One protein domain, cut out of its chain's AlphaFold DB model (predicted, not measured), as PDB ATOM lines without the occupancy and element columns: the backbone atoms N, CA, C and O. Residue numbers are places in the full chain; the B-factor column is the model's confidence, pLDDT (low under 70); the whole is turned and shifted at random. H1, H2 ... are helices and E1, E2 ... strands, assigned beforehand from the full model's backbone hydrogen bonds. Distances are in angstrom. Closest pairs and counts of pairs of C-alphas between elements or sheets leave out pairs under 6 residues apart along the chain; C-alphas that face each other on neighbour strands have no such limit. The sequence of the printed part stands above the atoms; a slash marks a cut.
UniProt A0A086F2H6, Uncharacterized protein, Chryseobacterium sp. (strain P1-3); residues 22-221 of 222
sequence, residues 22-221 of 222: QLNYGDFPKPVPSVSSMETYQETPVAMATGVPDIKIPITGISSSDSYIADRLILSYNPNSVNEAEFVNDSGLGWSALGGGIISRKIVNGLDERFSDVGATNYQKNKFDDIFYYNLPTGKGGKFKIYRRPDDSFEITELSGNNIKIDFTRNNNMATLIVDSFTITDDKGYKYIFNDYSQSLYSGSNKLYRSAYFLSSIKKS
ATOM      1  N   GLN A  22     202.661 284.209 156.502       52.97
ATOM      2  CA  GLN A  22     203.210 282.871 156.345       52.97
ATOM      3  C   GLN A  22     202.120 281.993 155.696       52.97
ATOM      4  O   GLN A  22     200.961 282.031 156.108       52.97
ATOM      5  N   LEU A  23     202.463 281.250 154.640       55.47
ATOM      6  CA  LEU A  23     201.521 280.360 153.955       55.47
ATOM      7  C   LEU A  23     201.216 279.161 154.860       55.47
ATOM      8  O   LEU A  23     202.108 278.369 155.167       55.47
ATOM      9  N   ASN A  24     199.963 279.035 155.297       60.78
ATOM     10  CA  ASN A  24     199.497 277.845 156.000       60.78
ATOM     11  C   ASN A  24     199.126 276.777 154.966       60.78
ATOM     12  O   ASN A  24     198.088 276.874 154.317       60.78
ATOM     13  N   TYR A  25     199.978 275.764 154.815       61.62
ATOM     14  CA  TYR A  25     199.698 274.650 153.910       61.62
ATOM     15  C   TYR A  25     198.646 273.684 154.469       61.62
ATOM     16  O   TYR A  25     198.020 272.985 153.683       61.62
ATOM     17  N   GLY A  26     198.360 273.715 155.777       65.19
ATOM     18  CA  GLY A  26     197.477 272.759 156.450       65.19
ATOM     19  C   GLY A  26     198.197 271.805 157.402       65.19
ATOM     20  O   GLY A  26     197.586 270.852 157.871       65.19
ATOM     21  N   ASP A  27     199.475 272.035 157.696       73.75
ATOM     22  CA  ASP A  27     200.279 271.149 158.556       73.75
ATOM     23  C   ASP A  27     200.253 271.533 160.035       73.75
ATOM     24  O   ASP A  27     200.721 270.784 160.894       73.75
ATOM     25  N   PHE A  28     199.713 272.710 160.340       78.88
ATOM     26  CA  PHE A  28     199.635 273.209 161.701       78.88
ATOM     27  C   PHE A  28     198.450 272.596 162.444       78.88
ATOM     28  O   PHE A  28     197.415 272.328 161.830       78.88
ATOM     29  N   PRO A  29     198.547 272.461 163.781       82.88
ATOM     30  CA  PRO A  29     197.431 272.000 164.597       82.88
ATOM     31  C   PRO A  29     196.155 272.814 164.373       82.88
ATOM     32  O   PRO A  29     195.079 272.247 164.467       82.88
ATOM     33  N   LYS A  30     196.270 274.111 164.044       86.25
ATOM     34  CA  LYS A  30     195.155 275.013 163.715       86.25
ATOM     35  C   LYS A  30     195.199 275.365 162.217       86.25
ATOM     36  O   LYS A  30     195.853 276.333 161.823       86.25
ATOM     37  N   PRO A  31     194.559 274.567 161.353       79.62
ATOM     38  CA  PRO A  31     194.783 274.603 159.911       79.62
ATOM     39  C   PRO A  31     194.058 275.722 159.165       79.62
ATOM     40  O   PRO A  31     194.444 276.045 158.047       79.62
ATOM     41  N   VAL A  32     193.030 276.331 159.761       82.94
ATOM     42  CA  VAL A  32     192.294 277.439 159.143       82.94
ATOM     43  C   VAL A  32     192.609 278.734 159.891       82.94
ATOM     44  O   VAL A  32     192.134 278.907 161.014       82.94
ATOM     45  N   PRO A  33     193.394 279.655 159.292       75.44
ATOM     46  CA  PRO A  33     193.794 280.891 159.958       75.44
ATOM     47  C   PRO A  33     192.612 281.738 160.425       75.44
ATOM     48  O   PRO A  33     192.643 282.228 161.544       75.44
ATOM     49  N   SER A  34     191.546 281.857 159.628       76.44
ATOM     50  CA  SER A  34     190.383 282.699 159.957       76.44
ATOM     51  C   SER A  34     189.642 282.294 161.232       76.44
ATOM     52  O   SER A  34     188.891 283.081 161.800       76.44
ATOM     53  N   VAL A  35     189.855 281.066 161.711       80.25
ATOM     54  CA  VAL A  35     189.145 280.496 162.867       80.25
ATOM     55  C   VAL A  35     190.111 279.887 163.887       80.25
ATOM     56  O   VAL A  35     189.691 279.172 164.796       80.25
ATOM     57  N   SER A  36     191.415 280.160 163.753       78.38
ATOM     58  CA  SER A  36     192.467 279.597 164.610       78.38
ATOM     59  C   SER A  36     192.383 280.105 166.050       78.38
ATOM     60  O   SER A  36     192.638 279.368 166.999       78.38
ATOM     61  N   SER A  37     191.965 281.352 166.236       81.19
ATOM     62  CA  SER A  37     191.819 281.971 167.551       81.19
ATOM     63  C   SER A  37     190.611 281.463 168.332       81.19
ATOM     64  O   SER A  37     190.586 281.613 169.553       81.19
ATOM     65  N   MET A  38     189.630 280.828 167.676       82.38
ATOM     66  CA  MET A  38     188.438 280.297 168.347       82.38
ATOM     67  C   MET A  38     188.810 279.321 169.467       82.38
ATOM     68  O   MET A  38     188.213 279.366 170.537       82.38
ATOM     69  N   GLU A  39     189.831 278.492 169.253       84.75
ATOM     70  CA  GLU A  39     190.378 277.623 170.295       84.75
ATOM     71  C   GLU A  39     190.849 278.432 171.510       84.75
ATOM     72  O   GLU A  39     190.481 278.126 172.640       84.75
ATOM     73  N   THR A  40     191.623 279.492 171.289       84.25
ATOM     74  CA  THR A  40     192.181 280.316 172.368       84.25
ATOM     75  C   THR A  40     191.084 280.972 173.205       84.25
ATOM     76  O   THR A  40     191.207 281.029 174.427       84.25
ATOM     77  N   TYR A  41     189.985 281.410 172.582       82.50
ATOM     78  CA  TYR A  41     188.823 281.940 173.306       82.50
ATOM     79  C   TYR A  41     188.083 280.879 174.129       82.50
ATOM     80  O   TYR A  41     187.507 281.223 175.159       82.50
ATOM     81  N   GLN A  42     188.102 279.615 173.698       83.38
ATOM     82  CA  GLN A  42     187.473 278.507 174.424       83.38
ATOM     83  C   GLN A  42     188.355 277.982 175.567       83.38
ATOM     84  O   GLN A  42     187.843 277.664 176.636       83.38
ATOM     85  N   GLU A  43     189.672 277.899 175.371       84.69
ATOM     86  CA  GLU A  43     190.608 277.369 176.378       84.69
ATOM     87  C   GLU A  43     191.079 278.433 177.381       84.69
ATOM     88  O   GLU A  43     191.324 278.129 178.547       84.69
ATOM     89  N   THR A  44     191.210 279.689 176.945       84.00
ATOM     90  CA  THR A  44     191.668 280.813 177.779       84.00
ATOM     91  C   THR A  44     190.691 281.986 177.681       84.00
ATOM     92  O   THR A  44     190.958 282.975 176.986       84.00
ATOM     93  N   PRO A  45     189.527 281.884 178.351       80.38
ATOM     94  CA  PRO A  45     188.509 282.914 178.268       80.38
ATOM     95  C   PRO A  45     189.012 284.234 178.856       80.38
ATOM     96  O   PRO A  45     189.753 284.285 179.847       80.38
ATOM     97  N   VAL A  46     188.567 285.322 178.236       80.12
ATOM     98  CA  VAL A  46     188.832 286.672 178.720       80.12
ATOM     99  C   VAL A  46     187.992 286.913 179.969       80.12
ATOM    100  O   VAL A  46     186.763 286.856 179.924       80.12
ATOM    101  N   ALA A  47     188.655 287.140 181.099       80.31
ATOM    102  CA  ALA A  47     188.003 287.347 182.381       80.31
ATOM    103  C   ALA A  47     188.878 288.204 183.296       80.31
ATOM    104  O   ALA A  47     190.105 288.192 183.208       80.31
ATOM    105  N   MET A  48     188.252 288.865 184.273       78.44
ATOM    106  CA  MET A  48     189.006 289.566 185.318       78.44
ATOM    107  C   MET A  48     189.950 288.618 186.073       78.44
ATOM    108  O   MET A  48     191.057 289.010 186.423       78.44
ATOM    109  N   ALA A  49     189.545 287.358 186.271       78.06
ATOM    110  CA  ALA A  49     190.361 286.339 186.929       78.06
ATOM    111  C   ALA A  49     191.616 285.946 186.130       78.06
ATOM    112  O   ALA A  49     192.614 285.556 186.729       78.06
ATOM    113  N   THR A  50     191.588 286.062 184.797       80.31
ATOM    114  CA  THR A  50     192.761 285.824 183.941       80.31
ATOM    115  C   THR A  50     193.605 287.086 183.747       80.31
ATOM    116  O   THR A  50     194.659 287.021 183.125       80.31
ATOM    117  N   GLY A  51     193.173 288.236 184.286       82.19
ATOM    118  CA  GLY A  51     193.855 289.524 184.130       82.19
ATOM    119  C   GLY A  51     193.778 290.095 182.711       82.19
ATOM    120  O   GLY A  51     194.475 291.060 182.399       82.19
ATOM    121  N   VAL A  52     192.945 289.511 181.847       85.12
ATOM    122  CA  VAL A  52     192.820 289.899 180.441       85.12
ATOM    123  C   VAL A  52     191.615 290.835 180.270       85.12
ATOM    124  O   VAL A  52     190.512 290.474 180.686       85.12
ATOM    125  N   PRO A  53     191.782 292.026 179.662       82.94
ATOM    126  CA  PRO A  53     190.671 292.935 179.399       82.94
ATOM    127  C   PRO A  53     189.799 292.451 178.231       82.94
ATOM    128  O   PRO A  53     190.314 292.028 177.197       82.94
ATOM    129  N   ASP A  54     188.477 292.572 178.376       85.75
ATOM    130  CA  ASP A  54     187.502 292.233 177.331       85.75
ATOM    131  C   ASP A  54     187.350 293.379 176.324       85.75
ATOM    132  O   ASP A  54     186.622 294.344 176.558       85.75
ATOM    133  N   ILE A  55     188.078 293.293 175.205       88.31
ATOM    134  CA  ILE A  55     188.077 294.299 174.135       88.31
ATOM    135  C   ILE A  55     187.277 293.764 172.942       88.31
ATOM    136  O   ILE A  55     187.715 292.842 172.250       88.31
ATOM    137  N   LYS A  56     186.113 294.374 172.681       89.19
ATOM    138  CA  LYS A  56     185.168 293.987 171.622       89.19
ATOM    139  C   LYS A  56     184.722 295.196 170.806       89.19
ATOM    140  O   LYS A  56     184.249 296.184 171.363       89.19
ATOM    141  N   ILE A  57     184.807 295.083 169.484       88.75
ATOM    142  CA  ILE A  57     184.325 296.075 168.518       88.75
ATOM    143  C   ILE A  57     183.195 295.425 167.707       88.75
ATOM    144  O   ILE A  57     183.459 294.575 166.853       88.75
ATOM    145  N   PRO A  58     181.921 295.775 167.962       85.81
ATOM    146  CA  PRO A  58     180.815 295.294 167.144       85.81
ATOM    147  C   PRO A  58     180.953 295.830 165.714       85.81
ATOM    148  O   PRO A  58     181.024 297.042 165.527       85.81
ATOM    149  N   ILE A  59     180.961 294.947 164.713       86.81
ATOM    150  CA  ILE A  59     181.012 295.342 163.299       86.81
ATOM    151  C   ILE A  59     179.590 295.481 162.762       86.81
ATOM    152  O   ILE A  59     179.181 296.540 162.298       86.81
ATOM    153  N   THR A  60     178.822 294.396 162.826       84.56
ATOM    154  CA  THR A  60     177.443 294.349 162.334       84.56
ATOM    155  C   THR A  60     176.695 293.195 162.993       84.56
ATOM    156  O   THR A  60     177.286 292.400 163.723       84.56
ATOM    157  N   GLY A  61     175.392 293.093 162.775       77.50
ATOM    158  CA  GLY A  61     174.604 291.947 163.204       77.50
ATOM    159  C   GLY A  61     173.551 291.592 162.176       77.50
ATOM    160  O   GLY A  61     173.125 292.437 161.390       77.50
ATOM    161  N   ILE A  62     173.135 290.332 162.194       71.00
ATOM    162  CA  ILE A  62     171.996 289.890 161.399       71.00
ATOM    163  C   ILE A  62     170.714 290.205 162.168       71.00
ATOM    164  O   ILE A  62     170.529 289.797 163.314       71.00
ATOM    165  N   SER A  63     169.820 290.969 161.542       66.25
ATOM    166  CA  SER A  63     168.469 291.142 162.067       66.25
ATOM    167  C   SER A  63     167.662 289.904 161.688       66.25
ATOM    168  O   SER A  63     167.342 289.696 160.520       66.25
ATOM    169  N   SER A  64     167.393 289.053 162.673       71.75
ATOM    170  CA  SER A  64     166.486 287.916 162.536       71.75
ATOM    171  C   SER A  64     165.116 288.284 163.099       71.75
ATOM    172  O   SER A  64     165.017 289.045 164.062       71.75
ATOM    173  N   SER A  65     164.050 287.710 162.533       76.19
ATOM    174  CA  SER A  65     162.705 287.792 163.120       76.19
ATOM    175  C   SER A  65     162.640 287.136 164.502       76.19
ATOM    176  O   SER A  65     161.749 287.433 165.293       76.19
ATOM    177  N   ASP A  66     163.568 286.219 164.774       77.88
ATOM    178  CA  ASP A  66     163.710 285.536 166.047       77.88
ATOM    179  C   ASP A  66     164.874 286.144 166.838       77.88
ATOM    180  O   ASP A  66     166.034 286.027 166.437       77.88
ATOM    181  N   SER A  67     164.565 286.769 167.977       76.81
ATOM    182  CA  SER A  67     165.556 287.404 168.855       76.81
ATOM    183  C   SER A  67     166.550 286.414 169.462       76.81
ATOM    184  O   SER A  67     167.597 286.832 169.956       76.81
ATOM    185  N   TYR A  68     166.257 285.110 169.413       79.56
ATOM    186  CA  TYR A  68     167.196 284.082 169.838       79.56
ATOM    187  C   TYR A  68     168.369 283.912 168.863       79.56
ATOM    188  O   TYR A  68     169.466 283.568 169.289       79.56
ATOM    189  N   ILE A  69     168.166 284.205 167.574       76.06
ATOM    190  CA  ILE A  69     169.181 284.122 166.513       76.06
ATOM    191  C   ILE A  69     169.681 285.537 166.185       76.06
ATOM    192  O   ILE A  69     169.634 285.999 165.046       76.06
ATOM    193  N   ALA A  70     170.103 286.271 167.209       66.00
ATOM    194  CA  ALA A  70     170.652 287.614 167.062       66.00
ATOM    195  C   ALA A  70     172.184 287.550 167.055       66.00
ATOM    196  O   ALA A  70     172.839 287.973 168.008       66.00
ATOM    197  N   ASP A  71     172.753 286.992 165.988       70.25
ATOM    198  CA  ASP A  71     174.206 286.918 165.858       70.25
ATOM    199  C   ASP A  71     174.797 288.263 165.435       70.25
ATOM    200  O   ASP A  71     174.233 289.006 164.618       70.25
ATOM    201  N   ARG A  72     175.956 288.580 166.006       74.69
ATOM    202  CA  ARG A  72     176.704 289.801 165.733       74.69
ATOM    203  C   ARG A  72     178.101 289.416 165.301       74.69
ATOM    204  O   ARG A  72     178.815 288.745 166.035       74.69
ATOM    205  N   LEU A  73     178.509 289.928 164.147       82.31
ATOM    206  CA  LEU A  73     179.906 289.934 163.765       82.31
ATOM    207  C   LEU A  73     180.641 290.923 164.675       82.31
ATOM    208  O   LEU A  73     180.393 292.135 164.632       82.31
ATOM    209  N   ILE A  74     181.521 290.403 165.523       85.06
ATOM    210  CA  ILE A  74     182.290 291.163 166.509       85.06
ATOM    211  C   ILE A  74     183.769 290.915 166.258       85.06
ATOM    212  O   ILE A  74     184.210 289.774 166.159       85.06
ATOM    213  N   LEU A  75     184.547 291.988 166.225       86.69
ATOM    214  CA  LEU A  75     185.996 291.905 166.266       86.69
ATOM    215  C   LEU A  75     186.447 291.922 167.732       86.69
ATOM    216  O   LEU A  75     186.222 292.906 168.435       86.69
ATOM    217  N   SER A  76     187.045 290.831 168.203       88.06
ATOM    218  CA  SER A  76     187.489 290.673 169.596       88.06
ATOM    219  C   SER A  76     189.009 290.581 169.675       88.06
ATOM    220  O   SER A  76     189.618 289.954 168.807       88.06
ATOM    221  N   TYR A  77     189.619 291.168 170.705       87.62
ATOM    222  CA  TYR A  77     191.054 291.035 170.967       87.62
ATOM    223  C   TYR A  77     191.327 290.130 172.174       87.62
ATOM    224  O   TYR A  77     190.741 290.316 173.240       87.62
ATOM    225  N   ASN A  78     192.262 289.189 172.020       87.50
ATOM    226  CA  ASN A  78     192.759 288.345 173.103       87.50
ATOM    227  C   ASN A  78     194.298 288.254 173.033       87.50
ATOM    228  O   ASN A  78     194.827 287.677 172.078       87.50
ATOM    229  N   PRO A  79     195.034 288.765 174.040       84.19
ATOM    230  CA  PRO A  79     196.494 288.730 174.060       84.19
ATOM    231  C   PRO A  79     197.059 287.306 174.093       84.19
ATOM    232  O   PRO A  79     198.153 287.090 173.588       84.19
ATOM    233  N   ASN A  80     196.314 286.310 174.586       84.06
ATOM    234  CA  ASN A  80     196.753 284.910 174.549       84.06
ATOM    235  C   ASN A  80     196.764 284.335 173.122       84.06
ATOM    236  O   ASN A  80     197.340 283.278 172.888       84.06
ATOM    237  N   SER A  81     196.138 285.024 172.158       80.12
ATOM    238  CA  SER A  81     196.216 284.683 170.729       80.12
ATOM    239  C   SER A  81     197.440 285.304 170.043       80.12
ATOM    240  O   SER A  81     197.617 285.152 168.837       80.12
ATOM    241  N   VAL A  82     198.277 286.031 170.789       81.06
ATOM    242  CA  VAL A  82     199.547 286.590 170.320       81.06
ATOM    243  C   VAL A  82     200.653 285.608 170.689       81.06
ATOM    244  O   VAL A  82     201.265 285.706 171.748       81.06
ATOM    245  N   ASN A  83     200.882 284.622 169.826       74.38
ATOM    246  CA  ASN A  83     201.917 283.612 170.023       74.38
ATOM    247  C   ASN A  83     202.809 283.535 168.780       74.38
ATOM    248  O   ASN A  83     202.309 283.366 167.672       74.38
ATOM    249  N   GLU A  84     204.126 283.645 168.965       64.06
ATOM    250  CA  GLU A  84     205.114 283.595 167.877       64.06
ATOM    251  C   GLU A  84     205.151 282.241 167.153       64.06
ATOM    252  O   GLU A  84     205.556 282.175 165.994       64.06
ATOM    253  N   ALA A  85     204.720 281.169 167.821       68.62
ATOM    254  CA  ALA A  85     204.641 279.827 167.252       68.62
ATOM    255  C   ALA A  85     203.308 279.545 166.532       68.62
ATOM    256  O   ALA A  85     203.174 278.499 165.894       68.62
ATOM    257  N   GLU A  86     202.318 280.439 166.635       66.94
ATOM    258  CA  GLU A  86     201.011 280.281 165.994       66.94
ATOM    259  C   GLU A  86     200.838 281.230 164.806       66.94
ATOM    260  O   GLU A  86     201.436 282.303 164.728       66.94
ATOM    261  N   PHE A  87     199.986 280.840 163.856       70.25
ATOM    262  CA  PHE A  87     199.673 281.706 162.726       70.25
ATOM    263  C   PHE A  87     198.821 282.877 163.168       70.25
ATOM    264  O   PHE A  87     197.816 282.725 163.867       70.25
ATOM    265  N   VAL A  88     199.184 284.034 162.630       70.62
ATOM    266  CA  VAL A  88     198.316 285.198 162.631       70.62
ATOM    267  C   VAL A  88     197.078 284.857 161.810       70.62
ATOM    268  O   VAL A  88     197.187 284.407 160.668       70.62
ATOM    269  N   ASN A  89     195.902 285.035 162.404       73.06
ATOM    270  CA  ASN A  89     194.655 284.901 161.665       73.06
ATOM    271  C   ASN A  89     194.502 286.021 160.621       73.06
ATOM    272  O   ASN A  89     195.273 286.979 160.560       73.06
ATOM    273  N   ASP A  90     193.477 285.896 159.791       77.06
ATOM    274  CA  ASP A  90     193.133 286.856 158.738       77.06
ATOM    275  C   ASP A  90     192.809 288.272 159.252       77.06
ATOM    276  O   ASP A  90     192.992 289.252 158.532       77.06
ATOM    277  N   SER A  91     192.362 288.377 160.501       81.06
ATOM    278  CA  SER A  91     191.949 289.617 161.162       81.06
ATOM    279  C   SER A  91     193.116 290.373 161.814       81.06
ATOM    280  O   SER A  91     192.947 291.515 162.244       81.06
ATOM    281  N   GLY A  92     194.302 289.764 161.871       78.12
ATOM    282  CA  GLY A  92     195.511 290.338 162.451       78.12
ATOM    283  C   GLY A  92     195.858 289.791 163.839       78.12
ATOM    284  O   GLY A  92     195.060 289.166 164.531       78.12
ATOM    285  N   LEU A  93     197.100 290.028 164.262       82.38
ATOM    286  CA  LEU A  93     197.665 289.445 165.480       82.38
ATOM    287  C   LEU A  93     196.829 289.816 166.717       82.38
ATOM    288  O   LEU A  93     196.613 290.994 166.995       82.38
ATOM    289  N   GLY A  94     196.350 288.802 167.443       80.94
ATOM    290  CA  GLY A  94     195.515 288.963 168.637       80.94
ATOM    291  C   GLY A  94     194.047 289.334 168.379       80.94
ATOM    292  O   GLY A  94     193.233 289.195 169.289       80.94
ATOM    293  N   TRP A  95     193.682 289.762 167.168       84.31
ATOM    294  CA  TRP A  95     192.313 290.129 166.788       84.31
ATOM    295  C   TRP A  95     191.557 288.951 166.210       84.31
ATOM    296  O   TRP A  95     192.165 288.043 165.689       84.31
ATOM    297  N   SER A  96     190.233 288.894 166.300       85.62
ATOM    298  CA  SER A  96     189.451 287.789 165.728       85.62
ATOM    299  C   SER A  96     188.055 288.241 165.366       85.62
ATOM    300  O   SER A  96     187.340 288.755 166.228       85.62
ATOM    301  N   ALA A  97     187.666 288.037 164.111       84.19
ATOM    302  CA  ALA A  97     186.292 288.212 163.672       84.19
ATOM    303  C   ALA A  97     185.463 286.995 164.110       84.19
ATOM    304  O   ALA A  97     185.598 285.900 163.571       84.19
ATOM    305  N   LEU A  98     184.623 287.183 165.124       78.81
ATOM    306  CA  LEU A  98     183.741 286.155 165.664       78.81
ATOM    307  C   LEU A  98     182.309 286.427 165.196       78.81
ATOM    308  O   LEU A  98     181.803 287.538 165.354       78.81
ATOM    309  N   GLY A  99     181.671 285.413 164.620       77.12
ATOM    310  CA  GLY A  99     180.286 285.452 164.152       77.12
ATOM    311  C   GLY A  99     180.008 284.313 163.171       77.12
ATOM    312  O   GLY A  99     180.901 283.541 162.828       77.12
ATOM    313  N   GLY A 100     178.765 284.190 162.729       77.81
ATOM    314  CA  GLY A 100     178.335 283.346 161.618       77.81
ATOM    315  C   GLY A 100     178.183 281.857 161.919       77.81
ATOM    316  O   GLY A 100     177.629 281.164 161.086       77.81
ATOM    317  N   GLY A 101     178.604 281.361 163.083       88.56
ATOM    318  CA  GLY A 101     178.573 279.938 163.426       88.56
ATOM    319  C   GLY A 101     179.609 279.106 162.661       88.56
ATOM    320  O   GLY A 101     179.570 278.987 161.435       88.56
ATOM    321  N   ILE A 102     180.549 278.501 163.381       92.44
ATOM    322  CA  ILE A 102     181.707 277.812 162.797       92.44
ATOM    323  C   ILE A 102     182.037 276.575 163.634       92.44
ATOM    324  O   ILE A 102     181.844 276.568 164.849       92.44
ATOM    325  N   ILE A 103     182.568 275.538 162.987       95.31
ATOM    326  CA  ILE A 103     183.268 274.425 163.631       95.31
ATOM    327  C   ILE A 103     184.702 274.382 163.093       95.31
ATOM    328  O   ILE A 103     184.919 274.089 161.922       95.31
ATOM    329  N   SER A 104     185.696 274.662 163.930       93.38
ATOM    330  CA  SER A 104     187.120 274.579 163.591       93.38
ATOM    331  C   SER A 104     187.699 273.261 164.082       93.38
ATOM    332  O   SER A 104     187.422 272.843 165.207       93.38
ATOM    333  N   ARG A 105     188.511 272.603 163.256       93.81
ATOM    334  CA  ARG A 105     189.194 271.359 163.619       93.81
ATOM    335  C   ARG A 105     190.625 271.655 164.043       93.81
ATOM    336  O   ARG A 105     191.360 272.300 163.305       93.81
ATOM    337  N   LYS A 106     191.033 271.109 165.181       92.94
ATOM    338  CA  LYS A 106     192.415 271.066 165.643       92.94
ATOM    339  C   LYS A 106     192.991 269.671 165.427       92.94
ATOM    340  O   LYS A 106     192.479 268.711 166.004       92.94
ATOM    341  N   ILE A 107     194.068 269.585 164.651       91.50
ATOM    342  CA  ILE A 107     194.784 268.333 164.399       91.50
ATOM    343  C   ILE A 107     195.639 267.964 165.614       91.50
ATOM    344  O   ILE A 107     196.437 268.777 166.092       91.50
ATOM    345  N   VAL A 108     195.499 266.733 166.101       91.06
ATOM    346  CA  VAL A 108     196.231 266.187 167.250       91.06
ATOM    347  C   VAL A 108     196.963 264.918 166.808       91.06
ATOM    348  O   VAL A 108     196.390 264.059 166.166       91.06
ATOM    349  N   ASN A 109     198.265 264.805 167.101       87.56
ATOM    350  CA  ASN A 109     199.092 263.627 166.767       87.56
ATOM    351  C   ASN A 109     199.081 263.181 165.278       87.56
ATOM    352  O   ASN A 109     199.427 262.037 164.941       87.56
ATOM    353  N   GLY A 110     198.776 264.123 164.380       87.94
ATOM    354  CA  GLY A 110     198.809 263.965 162.926       87.94
ATOM    355  C   GLY A 110     197.446 263.644 162.315       87.94
ATOM    356  O   GLY A 110     196.551 263.147 162.979       87.94
ATOM    357  N   LEU A 111     197.305 263.907 161.016       91.19
ATOM    358  CA  LEU A 111     196.018 263.841 160.324       91.19
ATOM    359  C   LEU A 111     195.381 262.439 160.353       91.19
ATOM    360  O   LEU A 111     195.995 261.472 159.899       91.19
ATOM    361  N   ASP A 112     194.123 262.342 160.777       91.06
ATOM    362  CA  ASP A 112     193.340 261.097 160.796       91.06
ATOM    363  C   ASP A 112     193.140 260.476 159.399       91.06
ATOM    364  O   ASP A 112     193.305 259.267 159.192       91.06
ATOM    365  N   GLU A 113     192.863 261.307 158.392       90.88
ATOM    366  CA  GLU A 113     192.626 260.903 157.003       90.88
ATOM    367  C   GLU A 113     193.858 260.287 156.325       90.88
ATOM    368  O   GLU A 113     193.737 259.685 155.252       90.88
ATOM    369  N   ARG A 114     195.044 260.318 156.951       89.81
ATOM    370  CA  ARG A 114     196.211 259.556 156.472       89.81
ATOM    371  C   ARG A 114     195.914 258.060 156.332       89.81
ATOM    372  O   ARG A 114     196.464 257.430 155.433       89.81
ATOM    373  N   PHE A 115     194.950 257.531 157.088       91.38
ATOM    374  CA  PHE A 115     194.501 256.135 157.017       91.38
ATOM    375  C   PHE A 115     193.209 255.932 156.206       91.38
ATOM    376  O   PHE A 115     192.462 254.989 156.442       91.38
ATOM    377  N   SER A 116     192.918 256.815 155.247       91.88
ATOM    378  CA  SER A 116     191.731 256.716 154.383       91.88
ATOM    379  C   SER A 116     191.779 255.629 153.297       91.88
ATOM    380  O   SER A 116     190.822 255.513 152.532       91.88
ATOM    381  N   ASP A 117     192.845 254.833 153.221       91.56
ATOM    382  CA  ASP A 117     193.002 253.742 152.254       91.56
ATOM    383  C   ASP A 117     193.414 252.457 152.983       91.56
ATOM    384  O   ASP A 117     194.458 252.427 153.631       91.56
ATOM    385  N   VAL A 118     192.589 251.410 152.878       90.69
ATOM    386  CA  VAL A 118     192.836 250.092 153.489       90.69
ATOM    387  C   VAL A 118     193.990 249.332 152.831       90.69
ATOM    388  O   VAL A 118     194.560 248.444 153.457       90.69
ATOM    389  N   GLY A 119     194.324 249.654 151.577       91.25
ATOM    390  CA  GLY A 119     195.406 249.016 150.825       91.25
ATOM    391  C   GLY A 119     196.778 249.651 151.054       91.25
ATOM    392  O   GLY A 119     197.785 249.109 150.599       91.25
ATOM    393  N   ALA A 120     196.841 250.788 151.752       89.88
ATOM    394  CA  ALA A 120     198.097 251.468 152.033       89.88
ATOM    395  C   ALA A 120     198.958 250.658 153.018       89.88
ATOM    396  O   ALA A 120     198.471 250.135 154.018       89.88
ATOM    397  N   THR A 121     200.269 250.601 152.781       89.25
ATOM    398  CA  THR A 121     201.217 249.826 153.608       89.25
ATOM    399  C   THR A 121     201.294 250.297 155.059       89.25
ATOM    400  O   THR A 121     201.632 249.522 155.948       89.25
ATOM    401  N   ASN A 122     200.972 251.563 155.311       86.31
ATOM    402  CA  ASN A 122     200.916 252.180 156.631       86.31
ATOM    403  C   ASN A 122     199.484 252.277 157.188       86.31
ATOM    404  O   ASN A 122     199.264 253.018 158.149       86.31
ATOM    405  N   TYR A 123     198.509 251.586 156.586       90.81
ATOM    406  CA  TYR A 123     197.134 251.590 157.068       90.81
ATOM    407  C   TYR A 123     197.049 251.030 158.490       90.81
ATOM    408  O   TYR A 123     197.538 249.947 158.800       90.81
ATOM    409  N   GLN A 124     196.369 251.776 159.353       90.31
ATOM    410  CA  GLN A 124     195.963 251.328 160.675       90.31
ATOM    411  C   GLN A 124     194.669 252.032 161.064       90.31
ATOM    412  O   GLN A 124     194.352 253.120 160.580       90.31
ATOM    413  N   LYS A 125     193.933 251.430 161.992       89.25
ATOM    414  CA  LYS A 125     192.774 252.075 162.599       89.25
ATOM    415  C   LYS A 125     193.252 253.138 163.585       89.25
ATOM    416  O   LYS A 125     193.690 252.829 164.689       89.25
ATOM    417  N   ASN A 126     193.172 254.397 163.179       88.12
ATOM    418  CA  ASN A 126     193.401 255.538 164.055       88.12
ATOM    419  C   ASN A 126     192.334 255.662 165.142       88.12
ATOM    420  O   ASN A 126     191.202 255.190 164.996       88.12
ATOM    421  N   LYS A 127     192.732 256.338 166.223       83.44
ATOM    422  CA  LYS A 127     191.904 256.576 167.407       83.44
ATOM    423  C   LYS A 127     190.909 257.725 167.229       83.44
ATOM    424  O   LYS A 127     189.925 257.727 167.961       83.44
ATOM    425  N   PHE A 128     191.140 258.614 166.255       89.19
ATOM    426  CA  PHE A 128     190.444 259.893 166.103       89.19
ATOM    427  C   PHE A 128     190.583 260.744 167.368       89.19
ATOM    428  O   PHE A 128     189.786 260.650 168.298       89.19
ATOM    429  N   ASP A 129     191.664 261.513 167.458       89.69
ATOM    430  CA  ASP A 129     191.996 262.330 168.632       89.69
ATOM    431  C   ASP A 129     191.927 263.841 168.389       89.69
ATOM    432  O   ASP A 129     192.094 264.619 169.340       89.69
ATOM    433  N   ASP A 130     191.595 264.237 167.161       93.56
ATOM    434  CA  ASP A 130     191.338 265.615 166.774       93.56
ATOM    435  C   ASP A 130     190.226 266.257 167.614       93.56
ATOM    436  O   ASP A 130     189.249 265.622 168.025       93.56
ATOM    437  N   ILE A 131     190.384 267.556 167.872       95.19
ATOM    438  CA  ILE A 131     189.441 268.347 168.668       95.19
ATOM    439  C   ILE A 131     188.682 269.278 167.740       95.19
ATOM    440  O   ILE A 131     189.282 269.995 166.947       95.19
ATOM    441  N   PHE A 132     187.365 269.320 167.874       95.69
ATOM    442  CA  PHE A 132     186.524 270.250 167.138       95.69
ATOM    443  C   PHE A 132     186.025 271.326 168.091       95.69
ATOM    444  O   PHE A 132     185.380 271.017 169.087       95.69
ATOM    445  N   TYR A 133     186.314 272.583 167.782       94.94
ATOM    446  CA  TYR A 133     185.807 273.752 168.491       94.94
ATOM    447  C   TYR A 133     184.628 274.312 167.716       94.94
ATOM    448  O   TYR A 133     184.723 274.433 166.500       94.94
ATOM    449  N   TYR A 134     183.541 274.672 168.384       93.94
ATOM    450  CA  TYR A 134     182.379 275.269 167.736       93.94
ATOM    451  C   TYR A 134     181.960 276.570 168.408       93.94
ATOM    452  O   TYR A 134     182.098 276.746 169.621       93.94
ATOM    453  N   ASN A 135     181.371 277.457 167.618       91.19
ATOM    454  CA  ASN A 135     180.556 278.567 168.085       91.19
ATOM    455  C   ASN A 135     179.234 278.572 167.314       91.19
ATOM    456  O   ASN A 135     179.182 278.249 166.128       91.19
ATOM    457  N   LEU A 136     178.159 278.945 167.994       91.00
ATOM    458  CA  LEU A 136     176.831 279.076 167.422       91.00
ATOM    459  C   LEU A 136     176.418 280.553 167.377       91.00
ATOM    460  O   LEU A 136     176.825 281.326 168.248       91.00
ATOM    461  N   PRO A 137     175.528 280.926 166.443       87.25
ATOM    462  CA  PRO A 137     174.894 282.249 166.369       87.25
ATOM    463  C   PRO A 137     174.227 282.728 167.669       87.25
ATOM    464  O   PRO A 137     173.989 283.915 167.858       87.25
ATOM    465  N   THR A 138     173.907 281.806 168.579       84.38
ATOM    466  CA  THR A 138     173.315 282.089 169.895       84.38
ATOM    467  C   THR A 138     174.338 282.485 170.959       84.38
ATOM    468  O   THR A 138     173.966 282.715 172.109       84.38
ATOM    469  N   GLY A 139     175.630 282.503 170.619       82.56
ATOM    470  CA  GLY A 139     176.734 282.733 171.551       82.56
ATOM    471  C   GLY A 139     177.182 281.485 172.317       82.56
ATOM    472  O   GLY A 139     178.194 281.534 173.012       82.56
ATOM    473  N   LYS A 140     176.479 280.352 172.180       87.62
ATOM    474  CA  LYS A 140     176.939 279.064 172.718       87.62
ATOM    475  C   LYS A 140     178.177 278.610 171.948       87.62
ATOM    476  O   LYS A 140     178.154 278.555 170.722       87.62
ATOM    477  N   GLY A 141     179.235 278.248 172.654       89.88
ATOM    478  CA  GLY A 141     180.429 277.673 172.052       89.88
ATOM    479  C   GLY A 141     181.048 276.638 172.971       89.88
ATOM    480  O   GLY A 141     180.753 276.604 174.167       89.88
ATOM    481  N   GLY A 142     181.867 275.776 172.395       93.00
ATOM    482  CA  GLY A 142     182.504 274.703 173.130       93.00
ATOM    483  C   GLY A 142     183.409 273.867 172.250       93.00
ATOM    484  O   GLY A 142     183.817 274.287 171.165       93.00
ATOM    485  N   LYS A 143     183.721 272.665 172.722       95.38
ATOM    486  CA  LYS A 143     184.536 271.698 172.001       95.38
ATOM    487  C   LYS A 143     183.994 270.287 172.152       95.38
ATOM    488  O   LYS A 143     183.367 269.944 173.153       95.38
ATOM    489  N   PHE A 144     184.257 269.457 171.159       96.69
ATOM    490  CA  PHE A 144     183.912 268.045 171.162       96.69
ATOM    491  C   PHE A 144     185.014 267.227 170.495       96.69
ATOM    492  O   PHE A 144     185.900 267.758 169.819       96.69
ATOM    493  N   LYS A 145     184.956 265.916 170.697       95.81
ATOM    494  CA  LYS A 145     185.786 264.936 169.995       95.81
ATOM    495  C   LYS A 145     184.903 263.908 169.320       95.81
ATOM    496  O   LYS A 145     183.800 263.635 169.791       95.81
ATOM    497  N   ILE A 146     185.419 263.322 168.251       95.62
ATOM    498  CA  ILE A 146     184.877 262.097 167.674       95.62
ATOM    499  C   ILE A 146     185.865 260.999 168.026       95.62
ATOM    500  O   ILE A 146     187.045 261.192 167.776       95.62
ATOM    501  N   TYR A 147     185.421 259.873 168.572       91.75
ATOM    502  CA  TYR A 147     186.296 258.716 168.760       91.75
ATOM    503  C   TYR A 147     185.757 257.490 168.045       91.75
ATOM    504  O   TYR A 147     184.548 257.314 167.864       91.75
ATOM    505  N   ARG A 148     186.687 256.615 167.665       91.94
ATOM    506  CA  ARG A 148     186.368 255.278 167.174       91.94
ATOM    507  C   ARG A 148     186.129 254.343 168.360       91.94
ATOM    508  O   ARG A 148     187.003 254.175 169.210       91.94
ATOM    509  N   ARG A 149     184.952 253.726 168.413       91.88
ATOM    510  CA  ARG A 149     184.608 252.679 169.382       91.88
ATOM    511  C   ARG A 149     185.264 251.339 169.008       91.88
ATOM    512  O   ARG A 149     185.678 251.156 167.863       91.88
ATOM    513  N   PRO A 150     185.335 250.368 169.940       90.56
ATOM    514  CA  PRO A 150     185.864 249.031 169.652       90.56
ATOM    515  C   PRO A 150     185.121 248.265 168.542       90.56
ATOM    516  O   PRO A 150     185.702 247.367 167.943       90.56
ATOM    517  N   ASP A 151     183.864 248.625 168.259       91.31
ATOM    518  CA  ASP A 151     183.039 248.079 167.170       91.31
ATOM    519  C   ASP A 151     183.229 248.820 165.825       91.31
ATOM    520  O   ASP A 151     182.431 248.652 164.907       91.31
ATOM    521  N   ASP A 152     184.263 249.663 165.716       87.50
ATOM    522  CA  ASP A 152     184.573 250.553 164.588       87.50
ATOM    523  C   ASP A 152     183.532 251.643 164.280       87.50
ATOM    524  O   ASP A 152     183.720 252.411 163.326       87.50
ATOM    525  N   SER A 153     182.469 251.762 165.080       91.50
ATOM    526  CA  SER A 153     181.542 252.886 164.979       91.50
ATOM    527  C   SER A 153     182.166 254.168 165.542       91.50
ATOM    528  O   SER A 153     183.156 254.141 166.278       91.50
ATOM    529  N   PHE A 154     181.609 255.315 165.158       93.25
ATOM    530  CA  PHE A 154     182.098 256.627 165.571       93.25
ATOM    531  C   PHE A 154     181.068 257.315 166.446       93.25
ATOM    532  O   PHE A 154     179.887 257.367 166.098       93.25
ATOM    533  N   GLU A 155     181.527 257.868 167.560       94.12
ATOM    534  CA  GLU A 155     180.692 258.594 168.506       94.12
ATOM    535  C   GLU A 155     181.283 259.972 168.787       94.12
ATOM    536  O   GLU A 155     182.500 260.129 168.887       94.12
ATOM    537  N   ILE A 156     180.401 260.963 168.926       96.06
ATOM    538  CA  ILE A 156     180.765 262.290 169.407       96.06
ATOM    539  C   ILE A 156     180.655 262.331 170.929       96.06
ATOM    540  O   ILE A 156     179.672 261.876 171.506       96.06
ATOM    541  N   THR A 157     181.629 262.965 171.571       94.50
ATOM    542  CA  THR A 157     181.527 263.404 172.965       94.50
ATOM    543  C   THR A 157     181.767 264.899 173.067       94.50
ATOM    544  O   THR A 157     182.822 265.402 172.678       94.50
ATOM    545  N   GLU A 158     180.763 265.595 173.592       94.69
ATOM    546  CA  GLU A 158     180.813 267.014 173.936       94.69
ATOM    547  C   GLU A 158     181.630 267.195 175.227       94.69
ATOM    548  O   GLU A 158     181.509 266.400 176.160       94.69
ATOM    549  N   LEU A 159     182.520 268.189 175.251       93.50
ATOM    550  CA  LEU A 159     183.514 268.380 176.314       93.50
ATOM    551  C   LEU A 159     183.400 269.735 177.028       93.50
ATOM    552  O   LEU A 159     184.239 270.037 177.877       93.50
ATOM    553  N   SER A 160     182.415 270.563 176.684       90.94
ATOM    554  CA  SER A 160     182.213 271.900 177.260       90.94
ATOM    555  C   SER A 160     180.985 271.996 178.166       90.94
ATOM    556  O   SER A 160     180.742 273.054 178.740       90.94
ATOM    557  N   GLY A 161     180.230 270.909 178.339       86.56
ATOM    558  CA  GLY A 161     179.070 270.849 179.228       86.56
ATOM    559  C   GLY A 161     177.839 271.567 178.675       86.56
ATOM    560  O   GLY A 161     176.902 271.847 179.423       86.56
ATOM    561  N   ASN A 162     177.822 271.877 177.378       89.94
ATOM    562  CA  ASN A 162     176.659 272.484 176.747       89.94
ATOM    563  C   ASN A 162     175.573 271.428 176.524       89.94
ATOM    564  O   ASN A 162     175.842 270.336 176.028       89.94
ATOM    565  N   ASN A 163     174.318 271.778 176.820       90.50
ATOM    566  CA  ASN A 163     173.175 270.919 176.513       90.50
ATOM    567  C   ASN A 163     172.814 271.025 175.021       90.50
ATOM    568  O   ASN A 163     171.864 271.714 174.635       90.50
ATOM    569  N   ILE A 164     173.644 270.409 174.185       93.56
ATOM    570  CA  ILE A 164     173.477 270.333 172.737       93.56
ATOM    571  C   ILE A 164     173.648 268.890 172.270       93.56
ATOM    572  O   ILE A 164     174.382 268.101 172.862       93.56
ATOM    573  N   LYS A 165     173.002 268.557 171.158       95.69
ATOM    574  CA  LYS A 165     173.237 267.317 170.424       95.69
ATOM    575  C   LYS A 165     174.041 267.634 169.174       95.69
ATOM    576  O   LYS A 165     173.667 268.534 168.428       95.69
ATOM    577  N   ILE A 166     175.110 266.889 168.927       97.25
ATOM    578  CA  ILE A 166     175.927 267.038 167.722       97.25
ATOM    579  C   ILE A 166     175.813 265.742 166.926       97.25
ATOM    580  O   ILE A 166     176.128 264.668 167.432       97.25
ATOM    581  N   ASP A 167     175.351 265.856 165.689       97.06
ATOM    582  CA  ASP A 167     175.287 264.779 164.707       97.06
ATOM    583  C   ASP A 167     176.205 265.118 163.523       97.06
ATOM    584  O   ASP A 167     176.504 266.287 163.261       97.06
ATOM    585  N   PHE A 168     176.626 264.101 162.775       97.25
ATOM    586  CA  PHE A 168     177.406 264.274 161.553       97.25
ATOM    587  C   PHE A 168     176.910 263.356 160.439       97.25
ATOM    588  O   PHE A 168     176.313 262.307 160.687       97.25
ATOM    589  N   THR A 169     177.197 263.740 159.201       96.81
ATOM    590  CA  THR A 169     177.127 262.845 158.042       96.81
ATOM    591  C   THR A 169     178.541 262.513 157.582       96.81
ATOM    592  O   THR A 169     179.489 263.240 157.880       96.81
ATOM    593  N   ARG A 170     178.719 261.387 156.897       94.62
ATOM    594  CA  ARG A 170     180.031 260.925 156.438       94.62
ATOM    595  C   ARG A 170     179.955 260.415 155.015       94.62
ATOM    596  O   ARG A 170     178.906 259.925 154.597       94.62
ATOM    597  N   ASN A 171     181.101 260.416 154.348       93.50
ATOM    598  CA  ASN A 171     181.210 259.797 153.040       93.50
ATOM    599  C   ASN A 171     181.295 258.261 153.150       93.50
ATOM    600  O   ASN A 171     181.399 257.677 154.234       93.50
ATOM    601  N   ASN A 172     181.328 257.605 151.990       92.44
ATOM    602  CA  ASN A 172     181.370 256.146 151.873       92.44
ATOM    603  C   ASN A 172     182.758 255.531 152.148       92.44
ATOM    604  O   ASN A 172     182.987 254.365 151.823       92.44
ATOM    605  N   ASN A 173     183.713 256.282 152.708       90.75
ATOM    606  CA  ASN A 173     185.022 255.732 153.039       90.75
ATOM    607  C   ASN A 173     184.886 254.707 154.172       90.75
ATOM    608  O   ASN A 173     184.428 255.033 155.269       90.75
ATOM    609  N   MET A 174     185.293 253.466 153.902       88.00
ATOM    610  CA  MET A 174     185.246 252.372 154.877       88.00
ATOM    611  C   MET A 174     186.535 252.237 155.701       88.00
ATOM    612  O   MET A 174     186.523 251.596 156.747       88.00
ATOM    613  N   ALA A 175     187.642 252.846 155.266       90.12
ATOM    614  CA  ALA A 175     188.929 252.778 155.953       90.12
ATOM    615  C   ALA A 175     188.934 253.635 157.231       90.12
ATOM    616  O   ALA A 175     189.408 253.208 158.292       90.12
ATOM    617  N   THR A 176     188.374 254.843 157.130       91.88
ATOM    618  CA  THR A 176     188.351 255.845 158.197       91.88
ATOM    619  C   THR A 176     187.120 256.752 158.080       91.88
ATOM    620  O   THR A 176     186.443 256.764 157.051       91.88
ATOM    621  N   LEU A 177     186.789 257.496 159.136       93.94
ATOM    622  CA  LEU A 177     185.742 258.514 159.077       93.94
ATOM    623  C   LEU A 177     186.231 259.745 158.309       93.94
ATOM    624  O   LEU A 177     187.251 260.336 158.647       93.94
ATOM    625  N   ILE A 178     185.448 260.163 157.318       94.31
ATOM    626  CA  ILE A 178     185.566 261.473 156.682       94.31
ATOM    627  C   ILE A 178     184.190 262.127 156.794       94.31
ATOM    628  O   ILE A 178     183.228 261.680 156.165       94.31
ATOM    629  N   VAL A 179     184.091 263.145 157.645       96.38
ATOM    630  CA  VAL A 179     182.832 263.844 157.941       96.38
ATOM    631  C   VAL A 179     182.475 264.778 156.792       96.38
ATOM    632  O   VAL A 179     183.310 265.587 156.414       96.38
ATOM    633  N   ASP A 180     181.269 264.682 156.234       95.81
ATOM    634  CA  ASP A 180     180.772 265.569 155.171       95.81
ATOM    635  C   ASP A 180     180.122 266.836 155.722       95.81
ATOM    636  O   ASP A 180     180.354 267.923 155.195       95.81
ATOM    637  N   SER A 181     179.344 266.709 156.794       97.31
ATOM    638  CA  SER A 181     178.666 267.834 157.427       97.31
ATOM    639  C   SER A 181     178.381 267.568 158.896       97.31
ATOM    640  O   SER A 181     178.333 266.415 159.334       97.31
ATOM    641  N   PHE A 182     178.132 268.643 159.640       98.25
ATOM    642  CA  PHE A 182     177.658 268.582 161.019       98.25
ATOM    643  C   PHE A 182     176.263 269.183 161.152       98.25
ATOM    644  O   PHE A 182     175.872 270.103 160.431       98.25
ATOM    645  N   THR A 183     175.504 268.680 162.119       97.75
ATOM    646  CA  THR A 183     174.281 269.315 162.603       97.75
ATOM    647  C   THR A 183     174.348 269.419 164.116       97.75
ATOM    648  O   THR A 183     174.422 268.405 164.805       97.75
ATOM    649  N   ILE A 184     174.295 270.643 164.633       97.06
ATOM    650  CA  ILE A 184     174.191 270.897 166.070       97.06
ATOM    651  C   ILE A 184     172.737 271.234 166.380       97.06
ATOM    652  O   ILE A 184     172.148 272.080 165.718       97.06
ATOM    653  N   THR A 185     172.145 270.570 167.365       95.69
ATOM    654  CA  THR A 185     170.795 270.855 167.856       95.69
ATOM    655  C   THR A 185     170.884 271.370 169.282       95.69
ATOM    656  O   THR A 185     171.495 270.715 170.125       95.69
ATOM    657  N   ASP A 186     170.288 272.525 169.560       93.00
ATOM    658  CA  ASP A 186     170.223 273.057 170.920       93.00
ATOM    659  C   ASP A 186     168.981 272.592 171.697       93.00
ATOM    660  O   ASP A 186     168.034 272.016 171.161       93.00
ATOM    661  N   ASP A 187     169.005 272.872 172.997       91.56
ATOM    662  CA  ASP A 187     167.924 272.675 173.967       91.56
ATOM    663  C   ASP A 187     166.617 273.415 173.636       91.56
ATOM    664  O   ASP A 187     165.562 273.054 174.156       91.56
ATOM    665  N   LYS A 188     166.659 274.429 172.765       89.62
ATOM    666  CA  LYS A 188     165.477 275.162 172.291       89.62
ATOM    667  C   LYS A 188     164.939 274.627 170.962       89.62
ATOM    668  O   LYS A 188     163.985 275.190 170.421       89.62
ATOM    669  N   GLY A 189     165.522 273.546 170.440       90.50
ATOM    670  CA  GLY A 189     165.084 272.872 169.222       90.50
ATOM    671  C   GLY A 189     165.563 273.521 167.922       90.50
ATOM    672  O   GLY A 189     165.063 273.155 166.853       90.50
ATOM    673  N   TYR A 190     166.514 274.460 167.967       92.56
ATOM    674  CA  TYR A 190     167.156 274.969 166.754       92.56
ATOM    675  C   TYR A 190     168.230 273.996 166.293       92.56
ATOM    676  O   TYR A 190     169.010 273.471 167.083       92.56
ATOM    677  N   LYS A 191     168.264 273.780 164.983       94.94
ATOM    678  CA  LYS A 191     169.231 272.964 164.263       94.94
ATOM    679  C   LYS A 191     170.118 273.880 163.431       94.94
ATOM    680  O   LYS A 191     169.627 274.562 162.530       94.94
ATOM    681  N   TYR A 192     171.407 273.856 163.722       95.00
ATOM    682  CA  TYR A 192     172.473 274.568 163.029       95.00
ATOM    683  C   TYR A 192     173.159 273.581 162.090       95.00
ATOM    684  O   TYR A 192     173.718 272.584 162.544       95.00
ATOM    685  N   ILE A 193     173.054 273.820 160.788       96.69
ATOM    686  CA  ILE A 193     173.502 272.895 159.744       96.69
ATOM    687  C   ILE A 193     174.768 273.456 159.107       96.69
ATOM    688  O   ILE A 193     174.736 274.553 158.549       96.69
ATOM    689  N   PHE A 194     175.848 272.683 159.158       97.44
ATOM    690  CA  PHE A 194     177.172 273.035 158.652       97.44
ATOM    691  C   PHE A 194     177.514 272.147 157.454       97.44
ATOM    692  O   PHE A 194     178.107 271.081 157.625       97.44
ATOM    693  N   ASN A 195     177.081 272.550 156.257       96.31
ATOM    694  CA  ASN A 195     177.320 271.801 155.016       96.31
ATOM    695  C   ASN A 195     178.513 272.344 154.220       96.31
ATOM    696  O   ASN A 195     179.071 271.619 153.399       96.31
ATOM    697  N   ASP A 196     178.895 273.596 154.463       94.31
ATOM    698  CA  ASP A 196     180.052 274.220 153.837       94.31
ATOM    699  C   ASP A 196     181.303 273.958 154.671       94.31
ATOM    700  O   ASP A 196     181.251 273.910 155.902       94.31
ATOM    701  N   TYR A 197     182.447 273.790 154.012       94.12
ATOM    702  CA  TYR A 197     183.703 273.469 154.680       94.12
ATOM    703  C   TYR A 197     184.909 274.112 153.999       94.12
ATOM    704  O   TYR A 197     184.913 274.374 152.798       94.12
ATOM    705  N   SER A 198     185.961 274.321 154.786       91.12
ATOM    706  CA  SER A 198     187.302 274.616 154.287       91.12
ATOM    707  C   SER A 198     188.070 273.319 154.053       91.12
ATOM    708  O   SER A 198     187.878 272.333 154.774       91.12
ATOM    709  N   GLN A 199     188.963 273.324 153.065       90.12
ATOM    710  CA  GLN A 199     189.903 272.236 152.822       90.12
ATOM    711  C   GLN A 199     191.338 272.726 152.966       90.12
ATOM    712  O   GLN A 199     191.687 273.816 152.517       90.12
ATOM    713  N   SER A 200     192.174 271.881 153.557       89.62
ATOM    714  CA  SER A 200     193.609 272.115 153.712       89.62
ATOM    715  C   SER A 200     194.388 270.886 153.242       89.62
ATOM    716  O   SER A 200     193.830 269.787 153.164       89.62
ATOM    717  N   LEU A 201     195.666 271.065 152.897       89.00
ATOM    718  CA  LEU A 201     196.537 269.995 152.415       89.00
ATOM    719  C   LEU A 201     197.532 269.599 153.508       89.00
ATOM    720  O   LEU A 201     198.364 270.390 153.923       89.00
ATOM    721  N   TYR A 202     197.503 268.352 153.953       87.50
ATOM    722  CA  TYR A 202     198.519 267.871 154.884       87.50
ATOM    723  C   TYR A 202     199.730 267.349 154.113       87.50
ATOM    724  O   TYR A 202     199.669 266.257 153.532       87.50
ATOM    725  N   SER A 203     200.825 268.110 154.097       84.00
ATOM    726  CA  SER A 203     202.032 267.838 153.306       84.00
ATOM    727  C   SER A 203     202.667 266.496 153.658       84.00
ATOM    728  O   SER A 203     203.077 265.762 152.761       84.00
ATOM    729  N   GLY A 204     202.636 266.101 154.937       80.50
ATOM    730  CA  GLY A 204     203.209 264.836 155.412       80.50
ATOM    731  C   GLY A 204     202.573 263.577 154.807       80.50
ATOM    732  O   GLY A 204     203.174 262.508 154.845       80.50
ATOM    733  N   SER A 205     201.368 263.685 154.235       81.56
ATOM    734  CA  SER A 205     200.703 262.577 153.525       81.56
ATOM    735  C   SER A 205     200.169 262.957 152.142       81.56
ATOM    736  O   SER A 205     199.542 262.130 151.486       81.56
ATOM    737  N   ASN A 206     200.396 264.202 151.709       85.50
ATOM    738  CA  ASN A 206     199.793 264.822 150.529       85.50
ATOM    739  C   ASN A 206     198.271 264.589 150.428       85.50
ATOM    740  O   ASN A 206     197.742 264.287 149.357       85.50
ATOM    741  N   LYS A 207     197.562 264.679 151.561       87.25
ATOM    742  CA  LYS A 207     196.115 264.437 151.627       87.25
ATOM    743  C   LYS A 207     195.346 265.709 151.912       87.25
ATOM    744  O   LYS A 207     195.673 266.454 152.834       87.25
ATOM    745  N   LEU A 208     194.287 265.910 151.135       90.12
ATOM    746  CA  LEU A 208     193.284 266.921 151.419       90.12
ATOM    747  C   LEU A 208     192.383 266.443 152.550       90.12
ATOM    748  O   LEU A 208     191.971 265.282 152.585       90.12
ATOM    749  N   TYR A 209     192.044 267.362 153.438       92.12
ATOM    750  CA  TYR A 209     191.127 267.101 154.534       92.12
ATOM    751  C   TYR A 209     190.285 268.333 154.834       92.12
ATOM    752  O   TYR A 209     190.625 269.453 154.445       92.12
ATOM    753  N   ARG A 210     189.165 268.111 155.520       93.88
ATOM    754  CA  ARG A 210     188.266 269.181 155.951       93.88
ATOM    755  C   ARG A 210     188.758 269.758 157.267       93.88
ATOM    756  O   ARG A 210     188.862 269.042 158.268       93.88
ATOM    757  N   SER A 211     189.083 271.041 157.229       91.94
ATOM    758  CA  SER A 211     189.813 271.748 158.281       91.94
ATOM    759  C   SER A 211     188.920 272.682 159.108       91.94
ATOM    760  O   SER A 211     189.217 272.951 160.270       91.94
ATOM    761  N   ALA A 212     187.790 273.121 158.555       93.44
ATOM    762  CA  ALA A 212     186.714 273.793 159.282       93.44
ATOM    763  C   ALA A 212     185.379 273.598 158.552       93.44
ATOM    764  O   ALA A 212     185.373 273.287 157.362       93.44
ATOM    765  N   TYR A 213     184.270 273.817 159.252       95.62
ATOM    766  CA  TYR A 213     182.910 273.790 158.725       95.62
ATOM    767  C   TYR A 213     182.212 275.102 159.067       95.62
ATOM    768  O   TYR A 213     182.355 275.620 160.176       95.62
ATOM    769  N   PHE A 214     181.449 275.631 158.122       93.50
ATOM    770  CA  PHE A 214     180.759 276.908 158.239       93.50
ATOM    771  C   PHE A 214     179.256 276.681 158.235       93.50
ATOM    772  O   PHE A 214     178.745 275.780 157.564       93.50
ATOM    773  N   LEU A 215     178.544 277.474 159.030       93.38
ATOM    774  CA  LEU A 215     177.098 277.388 159.110       93.38
ATOM    775  C   LEU A 215     176.472 277.752 157.762       93.38
ATOM    776  O   LEU A 215     176.634 278.861 157.260       93.38
ATOM    777  N   SER A 216     175.686 276.831 157.224       92.88
ATOM    778  CA  SER A 216     174.966 277.021 155.967       92.88
ATOM    779  C   SER A 216     173.510 277.412 156.206       92.88
ATOM    780  O   SER A 216     172.918 278.146 155.419       92.88
ATOM    781  N   SER A 217     172.878 276.897 157.269       91.56
ATOM    782  CA  SER A 217     171.486 277.242 157.587       91.56
ATOM    783  C   SER A 217     171.097 276.963 159.037       91.56
ATOM    784  O   SER A 217     171.687 276.118 159.711       91.56
ATOM    785  N   ILE A 218     170.048 277.651 159.489       91.88
ATOM    786  CA  ILE A 218     169.432 277.470 160.804       91.88
ATOM    787  C   ILE A 218     167.970 277.091 160.589       91.88
ATOM    788  O   ILE A 218     167.257 277.742 159.823       91.88
ATOM    789  N   LYS A 219     167.510 276.036 161.259       91.69
ATOM    790  CA  LYS A 219     166.117 275.577 161.205       91.69
ATOM    791  C   LYS A 219     165.578 275.405 162.612       91.69
ATOM    792  O   LYS A 219     166.244 274.816 163.450       91.69
ATOM    793  N   LYS A 220     164.349 275.842 162.863       86.31
ATOM    794  CA  LYS A 220     163.643 275.523 164.106       86.31
ATOM    795  C   LYS A 220     162.862 274.229 163.908       86.31
ATOM    796  O   LYS A 220     162.121 274.114 162.929       86.31
ATOM    797  N   SER A 221     163.045 273.250 164.792       74.50
ATOM    798  CA  SER A 221     162.123 272.115 164.838       74.50
ATOM    799  C   SER A 221     160.735 272.650 165.185       74.50
ATOM    800  O   SER A 221     160.606 273.439 166.119       74.50
TER     801      SER A 221
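AT A GLANCE: This is residues 22 to 221 of the 222 residues of an uncharacterized protein of Chryseobacterium sp. (strain P1-3) (UniProt A0A086F2H6). Two antiparallel sheets make a sandwich, only partly face to face and with crossed strands: the strongly twisted sheet E7-E6-E5-E4-E12-E11 and the smaller sheet E8-E9-E10-E13. A small third antiparallel sheet, E1-E2-E3, stands at one end of the long axis, with the short helix H1 between it and the largest sheet, while the long loop 116 to 130 reaches out at the other end. The 200 printed residues hold, in order, H1, E1 to E4, H2 and E5 to E13; the class is mostly strand, with under half of the residues in named elements. The whole is compact, with a radius of gyration of the C-alphas of 17.4 A and spans of 51 by 44 by 28 A.

HOW THE PARTS SIT: In the largest sheet, E5, residues 131 to 135, E6, 141 to 148, and E7, 154 to 158, form a meander, each strand the antiparallel neighbour of the one before; N 134 and O 142 are 2.8 A apart, N 147 and O 155 2.9 A. E4, 102 to 106, is beside E5, with N 104 and O 133 at 2.8 A. E12, 207 to 214, pairs with E4, N 103 to O 213 at 2.8 A, and with edge strand E11, 196 to 202, N 198 to O 212 at 2.8 A. The facing sheet has the meander E8, 164 to 170, E9, 179 to 186, and E10, 190 to 194, then E13, 217 to 220; N 167 and O 183 are 2.9 A apart, N 184 and O 192 2.9 A, N 191 and O 219 2.7 A. The facing parts of the two sheets are 9.1 A centre to centre, their strands at 42 degrees. E10 runs on into E11 at 39 degrees, and E12 into E13 at 48 degrees. H1, 37 to 43, is on the largest sheet at a height of 8.5 A, across the strands at 80 degrees to E5 on the local plane; its closest C-alpha pair with E5 is Glu 39 and Tyr 133, 6.3 A. H1 only grazes the sheet of E1, 55 to 61, E2, 72 to 77, and E3, 95 to 98, a third meander; N 57 and O 75 are 2.8 A apart, N 76 and O 96 2.9 A. H2, 112 to 115, only grazes the largest sheet. Every O i to N i+4 pair of H1 is within hydrogen-bond range; H2 is too short for one.

IN THESE COORDINATES: From first to last C-alpha, E6 measures 23.7 A, E12 20.9 A, E9 20.3 A and H1 10.0 A. H1 begins at C-alpha 37 (191.819, 281.971, 167.551), and E13 ends at C-alpha 220 (163.643, 275.523, 164.106).

THE WHOLE: The farthest C-alphas, of Ser 65 and Thr 121, are 54.9 A apart. The printed part has no cut; the links H1 to E1, E2 to E3 and H2 to E5 are long. Residues 22 to 26, 63, 70 and 84 to 86 have pLDDT under 70.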